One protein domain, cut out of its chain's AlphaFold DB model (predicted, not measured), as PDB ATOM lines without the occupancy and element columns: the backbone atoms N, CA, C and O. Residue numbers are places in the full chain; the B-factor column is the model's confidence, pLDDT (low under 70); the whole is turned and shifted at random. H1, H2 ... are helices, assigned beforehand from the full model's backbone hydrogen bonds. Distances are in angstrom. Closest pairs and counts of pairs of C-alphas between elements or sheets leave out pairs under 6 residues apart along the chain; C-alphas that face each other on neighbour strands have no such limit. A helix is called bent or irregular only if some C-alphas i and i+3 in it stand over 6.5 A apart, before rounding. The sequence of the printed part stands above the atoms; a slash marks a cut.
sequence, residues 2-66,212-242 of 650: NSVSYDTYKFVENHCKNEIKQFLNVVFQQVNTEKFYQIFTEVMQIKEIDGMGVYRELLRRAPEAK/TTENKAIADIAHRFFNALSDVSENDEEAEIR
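AT A GLANCE: This is residues 2 to 66 and 212 to 242 of the 650 residues of an uncharacterized protein of Parachlamydiaceae bacterium (UniProt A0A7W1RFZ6). A rounded cluster of crossed helices: H3 and H4 fold back on each other as a hairpin, H1 and H2 pack on H3, and the longest helix, H5, crosses H1, H2 and H4, with short H6 at the outside by H4. The printed part has 96 residues with six named helices, H1 to H6 in chain order, and no named strand; the class is all helix. It is compact, with a radius of gyration of the C-alphas of 12.1 A and spans of 29 by 28 by 28 A.

IN THESE COORDINATES: Find C-alpha 6 at (-85.987, 31.303, -9.357), where H1, residues 6 to 15, begins. H2 is residues 17 to 28 and H3 residues 33 to 44. H4, residues 51 to 65, runs 20.3 A and is irregular: C-alphas 60 and 63 are 7.3 A apart. After the cut, H5, residues 213 to 229, runs 24.0 A from (-75.122, 32.892, -19.222). H6, residues 234 to 239, ends at (-86.022, 48.899, -8.859).

HOW THE PARTS SIT: Start at the hub, H4. It forms a helical hairpin with H3, at a shallow tilt of 34 degrees, only just short of steep; their closest C-alphas, Phe 36 and Ala 65, are 5.1 A apart. H4 touches H5 at Leu 59 and Ala 228, closest C-alphas 4.4 A apart. H5 touches H1 about perpendicular at 75 degrees, with C-alphas Thr 8 and Ala 217 closest at 6.0 A. H3 and H5 are apart. Each O i to N i+4 pair is within hydrogen-bond range in H1, H3, H5 and H6, against 7 of 8 in H2 and 8 of 11 in H4.

THE WHOLE: Residues 67 to 211 are not printed; C-alphas 66 and 212 are 31.2 A apart across this cut. Of the links printed whole, none is long. Look for low confidence at residues 2 to 4, with pLDDT under 70.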
ATOM      1  N   ASN A   2     -87.381  42.909 -14.811       48.09
ATOM      2  CA  ASN A   2     -86.138  42.399 -14.200       48.09
ATOM      3  C   ASN A   2     -86.450  41.455 -13.018       48.09
ATOM      4  O   ASN A   2     -85.672  41.351 -12.072       48.09
ATOM      5  N   SER A   3     -87.602  40.772 -13.027       55.25
ATOM      6  CA  SER A   3     -87.867  39.743 -12.020       55.25
ATOM      7  C   SER A   3     -86.912  38.585 -12.279       55.25
ATOM      8  O   SER A   3     -87.012  37.911 -13.308       55.25
ATOM      9  N   VAL A   4     -85.961  38.375 -11.379       64.12
ATOM     10  CA  VAL A   4     -85.027  37.265 -11.513       64.12
ATOM     11  C   VAL A   4     -85.774  35.969 -11.315       64.12
ATOM     12  O   VAL A   4     -86.500  35.779 -10.338       64.12
ATOM     13  N   SER A   5     -85.626  35.092 -12.301       80.44
ATOM     14  CA  SER A   5     -86.217  33.773 -12.234       80.44
ATOM     15  C   SER A   5     -85.594  33.022 -11.069       80.44
ATOM     16  O   SER A   5     -84.373  33.016 -10.907       80.44
ATOM     17  N   TYR A   6     -86.428  32.327 -10.303       88.56
ATOM     18  CA  TYR A   6     -85.987  31.303  -9.357       88.56
ATOM     19  C   TYR A   6     -84.945  30.347  -9.984       88.56
ATOM     20  O   TYR A   6     -84.006  29.914  -9.317       88.56
ATOM     21  N   ASP A   7     -85.037  30.116 -11.297       89.44
ATOM     22  CA  ASP A   7     -84.079  29.332 -12.081       89.44
ATOM     23  C   ASP A   7     -82.641  29.870 -12.038       89.44
ATOM     24  O   ASP A   7     -81.706  29.075 -12.056       89.44
ATOM     25  N   THR A   8     -82.429  31.184 -11.924       91.12
ATOM     26  CA  THR A   8     -81.086  31.780 -11.808       91.12
ATOM     27  C   THR A   8     -80.452  31.420 -10.469       91.12
ATOM     28  O   THR A   8     -79.309  30.967 -10.432       91.12
ATOM     29  N   TYR A   9     -81.210  31.542  -9.374       92.19
ATOM     30  CA  TYR A   9     -80.762  31.104  -8.051       92.19
ATOM     31  C   TYR A   9     -80.462  29.606  -8.036       92.19
ATOM     32  O   TYR A   9     -79.412  29.190  -7.551       92.19
ATOM     33  N   LYS A  10     -81.353  28.799  -8.619       92.25
ATOM     34  CA  LYS A  10     -81.193  27.347  -8.700       92.25
ATOM     35  C   LYS A  10     -79.990  26.942  -9.549       92.25
ATOM     36  O   LYS A  10     -79.271  26.017  -9.181       92.25
ATOM     37  N   PHE A  11     -79.752  27.612 -10.672       93.25
ATOM     38  CA  PHE A  11     -78.566  27.380 -11.492       93.25
ATOM     39  C   PHE A  11     -77.295  27.650 -10.681       93.25
ATOM     40  O   PHE A  11     -76.428  26.784 -10.580       93.25
ATOM     41  N   VAL A  12     -77.228  28.812 -10.031       91.81
ATOM     42  CA  VAL A  12     -76.067  29.241  -9.248       91.81
ATOM     43  C   VAL A  12     -75.821  28.339  -8.028       91.81
ATOM     44  O   VAL A  12     -74.675  27.990  -7.753       91.81
ATOM     45  N   GLU A  13     -76.870  27.882  -7.340       92.81
ATOM     46  CA  GLU A  13     -76.759  26.908  -6.243       92.81
ATOM     47  C   GLU A  13     -76.166  25.566  -6.706       92.81
ATOM     48  O   GLU A  13     -75.301  25.000  -6.032       92.81
ATOM     49  N   ASN A  14     -76.628  25.058  -7.852       91.50
ATOM     50  CA  ASN A  14     -76.250  23.732  -8.342       91.50
ATOM     51  C   ASN A  14     -74.890  23.713  -9.047       91.50
ATOM     52  O   ASN A  14     -74.209  22.686  -9.017       91.50
ATOM     53  N   HIS A  15     -74.499  24.820  -9.680       91.69
ATOM     54  CA  HIS A  15     -73.354  24.849 -10.591       91.69
ATOM     55  C   HIS A  15     -72.232  25.801 -10.166       91.69
ATOM     56  O   HIS A  15     -71.088  25.533 -10.511       91.69
ATOM     57  N   CYS A  16     -72.511  26.838  -9.367       90.50
ATOM     58  CA  CYS A  16     -71.558  27.926  -9.096       90.50
ATOM     59  C   CYS A  16     -71.186  28.050  -7.603       90.50
ATOM     60  O   CYS A  16     -70.938  29.138  -7.071       90.50
ATOM     61  N   LYS A  17     -71.189  26.926  -6.873       90.69
ATOM     62  CA  LYS A  17     -70.933  26.894  -5.423       90.69
ATOM     63  C   LYS A  17     -69.584  27.502  -5.040       90.69
ATOM     64  O   LYS A  17     -69.490  28.225  -4.045       90.69
ATOM     65  N   ASN A  18     -68.528  27.154  -5.772       91.25
ATOM     66  CA  ASN A  18     -67.171  27.575  -5.431       91.25
ATOM     67  C   ASN A  18     -66.984  29.067  -5.717       91.25
ATOM     68  O   ASN A  18     -66.401  29.780  -4.906       91.25
ATOM     69  N   GLU A  19     -67.572  29.534  -6.808       91.06
ATOM     70  CA  GLU A  19     -67.580  30.898  -7.314       91.06
ATOM     71  C   GLU A  19     -68.265  31.836  -6.314       91.06
ATOM     72  O   GLU A  19     -67.691  32.852  -5.920       91.06
ATOM     73  N   ILE A  20     -69.440  31.453  -5.794       88.62
ATOM     74  CA  ILE A  20     -70.120  32.201  -4.724       88.62
ATOM     75  C   ILE A  20     -69.244  32.287  -3.478       88.62
ATOM     76  O   ILE A  20     -69.084  33.360  -2.892       88.62
ATOM     77  N   LYS A  21     -68.685  31.154  -3.034       90.81
ATOM     78  CA  LYS A  21     -67.828  31.139  -1.844       90.81
ATOM     79  C   LYS A  21     -66.612  32.036  -2.037       90.81
ATOM     80  O   LYS A  21     -66.207  32.730  -1.105       90.81
ATOM     81  N   GLN A  22     -66.052  32.051  -3.239       89.31
ATOM     82  CA  GLN A  22     -64.935  32.906  -3.589       89.31
ATOM     83  C   GLN A  22     -65.333  34.386  -3.580       89.31
ATOM     84  O   GLN A  22     -64.648  35.177  -2.939       89.31
ATOM     85  N   PHE A  23     -66.477  34.756  -4.164       88.69
ATOM     86  CA  PHE A  23     -67.030  36.111  -4.080       88.69
ATOM     87  C   PHE A  23     -67.195  36.571  -2.622       88.69
ATOM     88  O   PHE A  23     -66.720  37.643  -2.243       88.69
ATOM     89  N   LEU A  24     -67.791  35.738  -1.766       88.56
ATOM     90  CA  LEU A  24     -67.995  36.069  -0.353       88.56
ATOM     91  C   LEU A  24     -66.669  36.218   0.411       88.56
ATOM     92  O   LEU A  24     -66.546  37.113   1.246       88.56
ATOM     93  N   ASN A  25     -65.667  35.388   0.102       86.69
ATOM     94  CA  ASN A  25     -64.358  35.396   0.764       86.69
ATOM     95  C   ASN A  25     -63.393  36.475   0.255       86.69
ATOM     96  O   ASN A  25     -62.565  36.945   1.028       86.69
ATOM     97  N   VAL A  26     -63.457  36.826  -1.031       80.94
ATOM     98  CA  VAL A  26     -62.480  37.700  -1.700       80.94
ATOM     99  C   VAL A  26     -63.054  39.092  -1.927       80.94
ATOM    100  O   VAL A  26     -62.362  40.086  -1.696       80.94
ATOM    101  N   VAL A  27     -64.317  39.193  -2.342       79.75
ATOM    102  CA  VAL A  27     -64.946  40.468  -2.708       79.75
ATOM    103  C   VAL A  27     -65.713  41.058  -1.528       79.75
ATOM    104  O   VAL A  27     -65.410  42.173  -1.119       79.75
ATOM    105  N   PHE A  28     -66.654  40.316  -0.936       81.88
ATOM    106  CA  PHE A  28     -67.528  40.873   0.102       81.88
ATOM    107  C   PHE A  28     -66.867  40.932   1.489       81.88
ATOM    108  O   PHE A  28     -66.936  41.957   2.167       81.88
ATOM    109  N   GLN A  29     -66.229  39.838   1.920       82.88
ATOM    110  CA  GLN A  29     -65.474  39.664   3.177       82.88
ATOM    111  C   GLN A  29     -66.198  40.053   4.479       82.88
ATOM    112  O   GLN A  29     -65.573  40.218   5.529       82.88
ATOM    113  N   GLN A  30     -67.519  40.208   4.424       84.50
ATOM    114  CA  GLN A  30     -68.347  40.747   5.502       84.50
ATOM    115  C   GLN A  30     -69.352  39.732   6.061       84.50
ATOM    116  O   GLN A  30     -70.206  40.105   6.863       84.50
ATOM    117  N   VAL A  31     -69.242  38.441   5.712       88.88
ATOM    118  CA  VAL A  31     -70.001  37.340   6.352       88.88
ATOM    119  C   VAL A  31     -69.121  36.142   6.694       88.88
ATOM    120  O   VAL A  31     -68.028  35.977   6.159       88.88
ATOM    121  N   ASN A  32     -69.619  35.270   7.574       90.44
ATOM    122  CA  ASN A  32     -69.166  33.886   7.603       90.44
ATOM    123  C   ASN A  32     -69.680  33.181   6.338       90.44
ATOM    124  O   ASN A  32     -70.863  32.858   6.238       90.44
ATOM    125  N   THR A  33     -68.782  32.961   5.379       91.56
ATOM    126  CA  THR A  33     -69.089  32.390   4.062       91.56
ATOM    127  C   THR A  33     -69.781  31.035   4.137       91.56
ATOM    128  O   THR A  33     -70.774  30.822   3.446       91.56
ATOM    129  N   GLU A  34     -69.314  30.128   4.998       93.00
ATOM    130  CA  GLU A  34     -69.935  28.806   5.144       93.00
ATOM    131  C   GLU A  34     -71.343  28.917   5.721       93.00
ATOM    132  O   GLU A  34     -72.268  28.274   5.228       93.00
ATOM    133  N   LYS A  35     -71.531  29.785   6.724       93.56
ATOM    134  CA  LYS A  35     -72.845  29.999   7.325       93.56
ATOM    135  C   LYS A  35     -73.819  30.648   6.347       93.56
ATOM    136  O   LYS A  35     -74.962  30.214   6.266       93.56
ATOM    137  N   PHE A  36     -73.376  31.654   5.592       94.31
ATOM    138  CA  PHE A  36     -74.215  32.287   4.577       94.31
ATOM    139  C   PHE A  36     -74.593  31.305   3.468       94.31
ATOM    140  O   PHE A  36     -75.759  31.222   3.098       94.31
ATOM    141  N   TYR A  37     -73.638  30.508   2.981       93.00
ATOM    142  CA  TYR A  37     -73.920  29.502   1.958       93.00
ATOM    143  C   TYR A  37     -74.895  28.426   2.464       93.00
ATOM    144  O   TYR A  37     -75.773  27.983   1.723       93.00
ATOM    145  N   GLN A  38     -74.777  28.026   3.736       94.94
ATOM    146  CA  GLN A  38     -75.738  27.128   4.376       94.94
ATOM    147  C   GLN A  38     -77.147  27.737   4.376       94.94
ATOM    148  O   GLN A  38     -78.088  27.067   3.965       94.94
ATOM    149  N   ILE A  39     -77.286  29.006   4.783       95.81
ATOM    150  CA  ILE A  39     -78.569  29.725   4.752       95.81
ATOM    151  C   ILE A  39     -79.123  29.741   3.331       95.81
ATOM    152  O   ILE A  39     -80.273  29.377   3.137       95.81
ATOM    153  N   PHE A  40     -78.306  30.100   2.339       95.38
ATOM    154  CA  PHE A  40     -78.726  30.107   0.942       95.38
ATOM    155  C   PHE A  40     -79.273  28.744   0.495       95.38
ATOM    156  O   PHE A  40     -80.385  28.680  -0.019       95.38
ATOM    157  N   THR A  41     -78.562  27.656   0.799       94.88
ATOM    158  CA  THR A  41     -79.006  26.284   0.482       94.88
ATOM    159  C   THR A  41     -80.322  25.929   1.192       94.88
ATOM    160  O   THR A  41     -81.206  25.309   0.612       94.88
ATOM    161  N   GLU A  42     -80.489  26.332   2.455       96.56
ATOM    162  CA  GLU A  42     -81.734  26.113   3.208       96.56
ATOM    163  C   GLU A  42     -82.914  26.894   2.609       96.56
ATOM    164  O   GLU A  42     -84.021  26.366   2.529       96.56
ATOM    165  N   VAL A  43     -82.690  28.131   2.154       96.31
ATOM    166  CA  VAL A  43     -83.722  28.945   1.489       96.31
ATOM    167  C   VAL A  43     -84.166  28.307   0.175       96.31
ATOM    168  O   VAL A  43     -85.360  28.262  -0.112       96.31
ATOM    169  N   MET A  44     -83.231  27.743  -0.591       95.12
ATOM    170  CA  MET A  44     -83.545  27.070  -1.854       95.12
ATOM    171  C   MET A  44     -84.386  25.793  -1.688       95.12
ATOM    172  O   MET A  44     -85.029  25.358  -2.645       95.12
ATOM    173  N   GLN A  45     -84.448  25.224  -0.477       94.69
ATOM    174  CA  GLN A  45     -85.286  24.062  -0.145       94.69
ATOM    175  C   GLN A  45     -86.738  24.426   0.211       94.69
ATOM    176  O   GLN A  45     -87.573  23.527   0.361       94.69
ATOM    177  N   ILE A  46     -87.062  25.715   0.354       93.88
ATOM    178  CA  ILE A  46     -88.425  26.165   0.654       93.88
ATOM    179  C   ILE A  46     -89.323  25.869  -0.554       93.88
ATOM    180  O   ILE A  46     -89.061  26.299  -1.676       93.88
ATOM    181  N   LYS A  47     -90.403  25.113  -0.322       90.19
ATOM    182  CA  LYS A  47     -91.384  24.793  -1.367       90.19
ATOM    183  C   LYS A  47     -92.147  26.052  -1.781       90.19
ATOM    184  O   LYS A  47     -92.531  26.835  -0.922       90.19
ATOM    185  N   GLU A  48     -92.407  26.181  -3.083       89.25
ATOM    186  CA  GLU A  48     -93.240  27.249  -3.670       89.25
ATOM    187  C   GLU A  48     -92.688  28.676  -3.471       89.25
ATOM    188  O   GLU A  48     -93.442  29.644  -3.482       89.25
ATOM    189  N   ILE A  49     -91.366  28.823  -3.318       92.75
ATOM    190  CA  ILE A  49     -90.700  30.130  -3.251       92.75
ATOM    191  C   ILE A  49     -90.371  30.652  -4.658       92.75
ATOM    192  O   ILE A  49     -89.867  29.915  -5.506       92.75
ATOM    193  N   ASP A  50     -90.653  31.926  -4.916       92.38
ATOM    194  CA  ASP A  50     -90.231  32.624  -6.132       92.38
ATOM    195  C   ASP A  50     -88.890  33.353  -5.920       92.38
ATOM    196  O   ASP A  50     -88.322  33.358  -4.827       92.38
ATOM    197  N   GLY A  51     -88.338  33.966  -6.973       89.94
ATOM    198  CA  GLY A  51     -87.028  34.628  -6.898       89.94
ATOM    199  C   GLY A  51     -86.967  35.756  -5.857       89.94
ATOM    200  O   GLY A  51     -85.988  35.860  -5.117       89.94
ATOM    201  N   MET A  52     -88.024  36.567  -5.738       92.12
ATOM    202  CA  MET A  52     -88.088  37.623  -4.717       92.12
ATOM    203  C   MET A  52     -88.335  37.069  -3.313       92.12
ATOM    204  O   MET A  52     -87.824  37.621  -2.341       92.12
ATOM    205  N   GLY A  53     -89.040  35.945  -3.188       94.31
ATOM    206  CA  GLY A  53     -89.148  35.186  -1.951       94.31
ATOM    207  C   GLY A  53     -87.783  34.722  -1.451       94.31
ATOM    208  O   GLY A  53     -87.492  34.882  -0.264       94.31
ATOM    209  N   VAL A  54     -86.914  34.235  -2.349       95.19
ATOM    210  CA  VAL A  54     -85.525  33.879  -2.009       95.19
ATOM    211  C   VAL A  54     -84.778  35.103  -1.477       95.19
ATOM    212  O   VAL A  54     -84.191  35.031  -0.397       95.19
ATOM    213  N   TYR A  55     -84.838  36.244  -2.175       95.50
ATOM    214  CA  TYR A  55     -84.204  37.486  -1.713       95.50
ATOM    215  C   TYR A  55     -84.713  37.924  -0.331       95.50
ATOM    216  O   TYR A  55     -83.908  38.205   0.557       95.50
ATOM    217  N   ARG A  56     -86.035  37.932  -0.119       95.62
ATOM    218  CA  ARG A  56     -86.664  38.314   1.156       95.62
ATOM    219  C   ARG A  56     -86.176  37.449   2.308       95.62
ATOM    220  O   ARG A  56     -85.853  37.961   3.379       95.62
ATOM    221  N   GLU A  57     -86.102  36.142   2.094       96.88
ATOM    222  CA  GLU A  57     -85.654  35.222   3.129       96.88
ATOM    223  C   GLU A  57     -84.149  35.361   3.403       96.88
ATOM    224  O   GLU A  57     -83.727  35.342   4.562       96.88
ATOM    225  N   LEU A  58     -83.338  35.603   2.369       95.31
ATOM    226  CA  LEU A  58     -81.920  35.931   2.529       95.31
ATOM    227  C   LEU A  58     -81.716  37.238   3.298       95.31
ATOM    228  O   LEU A  58     -80.894  37.270   4.208       95.31
ATOM    229  N   LEU A  59     -82.475  38.291   2.988       94.69
ATOM    230  CA  LEU A  59     -82.453  39.567   3.709       94.69
ATOM    231  C   LEU A  59     -82.827  39.365   5.186       94.69
ATOM    232  O   LEU A  59     -82.124  39.834   6.082       94.69
ATOM    233  N   ARG A  60     -83.887  38.592   5.455       95.75
ATOM    234  CA  ARG A  60     -84.351  38.274   6.814       95.75
ATOM    235  C   ARG A  60     -83.300  37.509   7.623       95.75
ATOM    236  O   ARG A  60     -83.145  37.761   8.819       95.75
ATOM    237  N   ARG A  61     -82.593  36.572   6.986       95.62
ATOM    238  CA  ARG A  61     -81.611  35.679   7.628       95.62
ATOM    239  C   ARG A  61     -80.165  36.163   7.529       95.62
ATOM    240  O   ARG A  61     -79.300  35.621   8.213       95.62
ATOM    241  N   ALA A  62     -79.884  37.219   6.766       90.81
ATOM    242  CA  ALA A  62     -78.564  37.840   6.648       90.81
ATOM    243  C   ALA A  62     -77.877  38.102   8.007       90.81
ATOM    244  O   ALA A  62     -76.672  37.843   8.118       90.81
ATOM    245  N   PRO A  63     -78.582  38.547   9.074       90.38
ATOM    246  CA  PRO A  63     -77.981  38.715  10.395       90.38
ATOM    247  C   PRO A  63     -77.376  37.439  10.999       90.38
ATOM    248  O   PRO A  63     -76.450  37.561  11.790       90.38
ATOM    249  N   GLU A  64     -77.840  36.240  10.628       92.69
ATOM    250  CA  GLU A  64     -77.298  34.963  11.125       92.69
ATOM    251  C   GLU A  64     -75.879  34.682  10.605       92.69
ATOM    252  O   GLU A  64     -75.092  34.002  11.263       92.69
ATOM    253  N   ALA A  65     -75.545  35.196   9.417       89.50
ATOM    254  CA  ALA A  65     -74.221  35.052   8.813       89.50
ATOM    255  C   ALA A  65     -73.279  36.219   9.132       89.50
ATOM    256  O   ALA A  65     -72.057  36.092   8.993       89.50
ATOM    257  N   LYS A  66     -73.833  37.364   9.546       82.50
ATOM    258  CA  LYS A  66     -73.061  38.532   9.967       82.50
ATOM    259  C   LYS A  66     -72.663  38.365  11.440       82.50
ATOM    260  O   LYS A  66     -73.498  38.101  12.296       82.50
ATOM    261  N   THR A 212     -71.010  35.063 -20.860       92.31
ATOM    262  CA  THR A 212     -71.749  33.796 -20.802       92.31
ATOM    263  C   THR A 212     -72.982  33.917 -19.908       92.31
ATOM    264  O   THR A 212     -73.058  34.770 -19.021       92.31
ATOM    265  N   THR A 213     -73.951  33.020 -20.107       89.19
ATOM    266  CA  THR A 213     -75.122  32.892 -19.222       89.19
ATOM    267  C   THR A 213     -74.710  32.650 -17.768       89.19
ATOM    268  O   THR A 213     -75.333  33.196 -16.861       89.19
ATOM    269  N   GLU A 214     -73.647  31.876 -17.551       90.50
ATOM    270  CA  GLU A 214     -73.102  31.589 -16.223       90.50
ATOM    271  C   GLU A 214     -72.536  32.845 -15.553       90.50
ATOM    272  O   GLU A 214     -72.962  33.183 -14.451       90.50
ATOM    273  N   ASN A 215     -71.668  33.600 -16.237       91.00
ATOM    274  CA  ASN A 215     -71.100  34.836 -15.689       91.00
ATOM    275  C   ASN A 215     -72.195  35.856 -15.366       91.00
ATOM    276  O   ASN A 215     -72.151  36.514 -14.326       91.00
ATOM    277  N   LYS A 216     -73.209  35.958 -16.233       92.81
ATOM    278  CA  LYS A 216     -74.364  36.830 -16.008       92.81
ATOM    279  C   LYS A 216     -75.163  36.414 -14.772       92.81
ATOM    280  O   LYS A 216     -75.556  37.277 -13.991       92.81
ATOM    281  N   ALA A 217     -75.386  35.113 -14.588       92.19
ATOM    282  CA  ALA A 217     -76.074  34.585 -13.415       92.19
ATOM    283  C   ALA A 217     -75.269  34.831 -12.130       92.19
ATOM    284  O   ALA A 217     -75.833  35.287 -11.139       92.19
ATOM    285  N   ILE A 218     -73.952  34.597 -12.151       92.06
ATOM    286  CA  ILE A 218     -73.073  34.860 -11.003       92.06
ATOM    287  C   ILE A 218     -73.080  36.349 -10.644       92.06
ATOM    288  O   ILE A 218     -73.236  36.672  -9.469       92.06
ATOM    289  N   ALA A 219     -72.944  37.251 -11.623       92.19
ATOM    290  CA  ALA A 219     -72.956  38.693 -11.379       92.19
ATOM    291  C   ALA A 219     -74.288  39.159 -10.763       92.19
ATOM    292  O   ALA A 219     -74.282  39.863  -9.754       92.19
ATOM    293  N   ASP A 220     -75.425  38.702 -11.295       92.69
ATOM    294  CA  ASP A 220     -76.742  39.043 -10.747       92.69
ATOM    295  C   ASP A 220     -76.940  38.516  -9.320       92.69
ATOM    296  O   ASP A 220     -77.313  39.276  -8.426       92.69
ATOM    297  N   ILE A 221     -76.614  37.246  -9.062       92.69
ATOM    298  CA  ILE A 221     -76.734  36.687  -7.712       92.69
ATOM    299  C   ILE A 221     -75.754  37.351  -6.735       92.69
ATOM    300  O   ILE A 221     -76.119  37.596  -5.586       92.69
ATOM    301  N   ALA A 222     -74.542  37.704  -7.172       91.44
ATOM    302  CA  ALA A 222     -73.574  38.425  -6.349       91.44
ATOM    303  C   ALA A 222     -74.105  39.797  -5.901       91.44
ATOM    304  O   ALA A 222     -73.988  40.134  -4.721       91.44
ATOM    305  N   HIS A 223     -74.743  40.554  -6.800       92.44
ATOM    306  CA  HIS A 223     -75.398  41.831  -6.478       92.44
ATOM    307  C   HIS A 223     -76.560  41.647  -5.502       92.44
ATOM    308  O   HIS A 223     -76.637  42.335  -4.490       92.44
ATOM    309  N   ARG A 224     -77.405  40.639  -5.723       92.12
ATOM    310  CA  ARG A 224     -78.517  40.311  -4.816       92.12
ATOM    311  C   ARG A 224     -78.036  39.915  -3.426       92.12
ATOM    312  O   ARG A 224     -78.594  40.349  -2.421       92.12
ATOM    313  N   PHE A 225     -76.983  39.104  -3.346       92.69
ATOM    314  CA  PHE A 225     -76.355  38.762  -2.074       92.69
ATOM    315  C   PHE A 225     -75.762  39.997  -1.408       92.69
ATOM    316  O   PHE A 225     -75.964  40.180  -0.210       92.69
ATOM    317  N   PHE A 226     -75.083  40.859  -2.164       90.06
ATOM    318  CA  PHE A 226     -74.557  42.118  -1.649       90.06
ATOM    319  C   PHE A 226     -75.669  43.000  -1.065       90.06
ATOM    320  O   PHE A 226     -75.521  43.489   0.054       90.06
ATOM    321  N   ASN A 227     -76.791  43.146  -1.772       91.44
ATOM    322  CA  ASN A 227     -77.938  43.950  -1.357       91.44
ATOM    323  C   ASN A 227     -78.629  43.384  -0.115       91.44
ATOM    324  O   ASN A 227     -78.792  44.104   0.874       91.44
ATOM    325  N   ALA A 228     -78.916  42.080  -0.095       91.75
ATOM    326  CA  ALA A 228     -79.479  41.412   1.077       91.75
ATOM    327  C   ALA A 228     -78.543  41.539   2.294       91.75
ATOM    328  O   ALA A 228     -78.966  41.821   3.416       91.75
ATOM    329  N   LEU A 229     -77.234  41.396   2.075       88.19
ATOM    330  CA  LEU A 229     -76.218  41.560   3.110       88.19
ATOM    331  C   LEU A 229     -75.906  43.027   3.436       88.19
ATOM    332  O   LEU A 229     -75.227  43.281   4.429       88.19
ATOM    333  N   SER A 230     -76.439  43.993   2.698       84.31
ATOM    334  CA  SER A 230     -76.322  45.429   2.985       84.31
ATOM    335  C   SER A 230     -77.633  46.038   3.474       84.31
ATOM    336  O   SER A 230     -77.723  47.253   3.625       84.31
ATOM    337  N   ASP A 231     -78.617  45.186   3.776       89.50
ATOM    338  CA  ASP A 231     -79.926  45.561   4.306       89.50
ATOM    339  C   ASP A 231     -80.729  46.468   3.333       89.50
ATOM    340  O   ASP A 231     -81.471  47.354   3.760       89.50
ATOM    341  N   VAL A 232     -80.578  46.252   2.015       89.25
ATOM    342  CA  VAL A 232     -81.335  46.945   0.949       89.25
ATOM    343  C   VAL A 232     -82.784  46.447   0.914       89.25
ATOM    344  O   VAL A 232     -83.038  45.242   0.986       89.25
ATOM    345  N   SER A 233     -83.742  47.375   0.809       93.31
ATOM    346  CA  SER A 233     -85.171  47.045   0.826       93.31
ATOM    347  C   SER A 233     -85.600  46.266  -0.423       93.31
ATOM    348  O   SER A 233     -84.979  46.379  -1.476       93.31
ATOM    349  N   GLU A 234     -86.686  45.492  -0.326       92.75
ATOM    350  CA  GLU A 234     -87.234  44.753  -1.478       92.75
ATOM    351  C   GLU A 234     -87.605  45.679  -2.643       92.75
ATOM    352  O   GLU A 234     -87.346  45.347  -3.796       92.75
ATOM    353  N   ASN A 235     -88.158  46.856  -2.338       92.19
ATOM    354  CA  ASN A 235     -88.550  47.831  -3.354       92.19
ATOM    355  C   ASN A 235     -87.330  48.400  -4.093       92.19
ATOM    356  O   ASN A 235     -87.378  48.564  -5.309       92.19
ATOM    357  N   ASP A 236     -86.246  48.695  -3.369       90.50
ATOM    358  CA  ASP A 236     -85.017  49.223  -3.975       90.50
ATOM    359  C   ASP A 236     -84.296  48.145  -4.799       90.50
ATOM    360  O   ASP A 236     -83.785  48.431  -5.877       90.50
ATOM    361  N   GLU A 237     -84.302  46.898  -4.321       92.00
ATOM    362  CA  GLU A 237     -83.771  45.730  -5.032       92.00
ATOM    363  C   GLU A 237     -84.510  45.475  -6.354       92.00
ATOM    364  O   GLU A 237     -83.885  45.222  -7.381       92.00
ATOM    365  N   GLU A 238     -85.842  45.543  -6.348       90.75
ATOM    366  CA  GLU A 238     -86.649  45.339  -7.555       90.75
ATOM    367  C   GLU A 238     -86.508  46.498  -8.554       90.75
ATOM    368  O   GLU A 238     -86.582  46.291  -9.770       90.75
ATOM    369  N   ALA A 239     -86.270  47.712  -8.050       90.50
ATOM    370  CA  ALA A 239     -86.022  48.899  -8.859       90.50
ATOM    371  C   ALA A 239     -84.592  48.968  -9.428       90.50
ATOM    372  O   ALA A 239     -84.338  49.787 -10.317       90.50
ATOM    373  N   GLU A 240     -83.662  48.136  -8.948       89.38
ATOM    374  CA  GLU A 240     -82.270  48.192  -9.377       89.38
ATOM    375  C   GLU A 240     -82.095  47.801 -10.854       89.38
ATOM    376  O   GLU A 240     -82.610  46.800 -11.369       89.38
ATOM    377  N   ILE A 241     -81.305  48.608 -11.558       90.19
ATOM    378  CA  ILE A 241     -80.952  48.380 -12.953       90.19
ATOM    379  C   ILE A 241     -79.728  47.468 -13.003       90.19
ATOM    380  O   ILE A 241     -78.690  47.767 -12.415       90.19
ATOM    381  N   ARG A 242     -79.849  46.367 -13.750       91.38
ATOM    382  CA  ARG A 242     -78.776  45.388 -13.962       91.38
ATOM    383  C   ARG A 242     -78.626  45.040 -15.435       91.38
ATOM    384  O   ARG A 242     -79.090  44.008 -15.920       91.38
TER     385      ARG A 242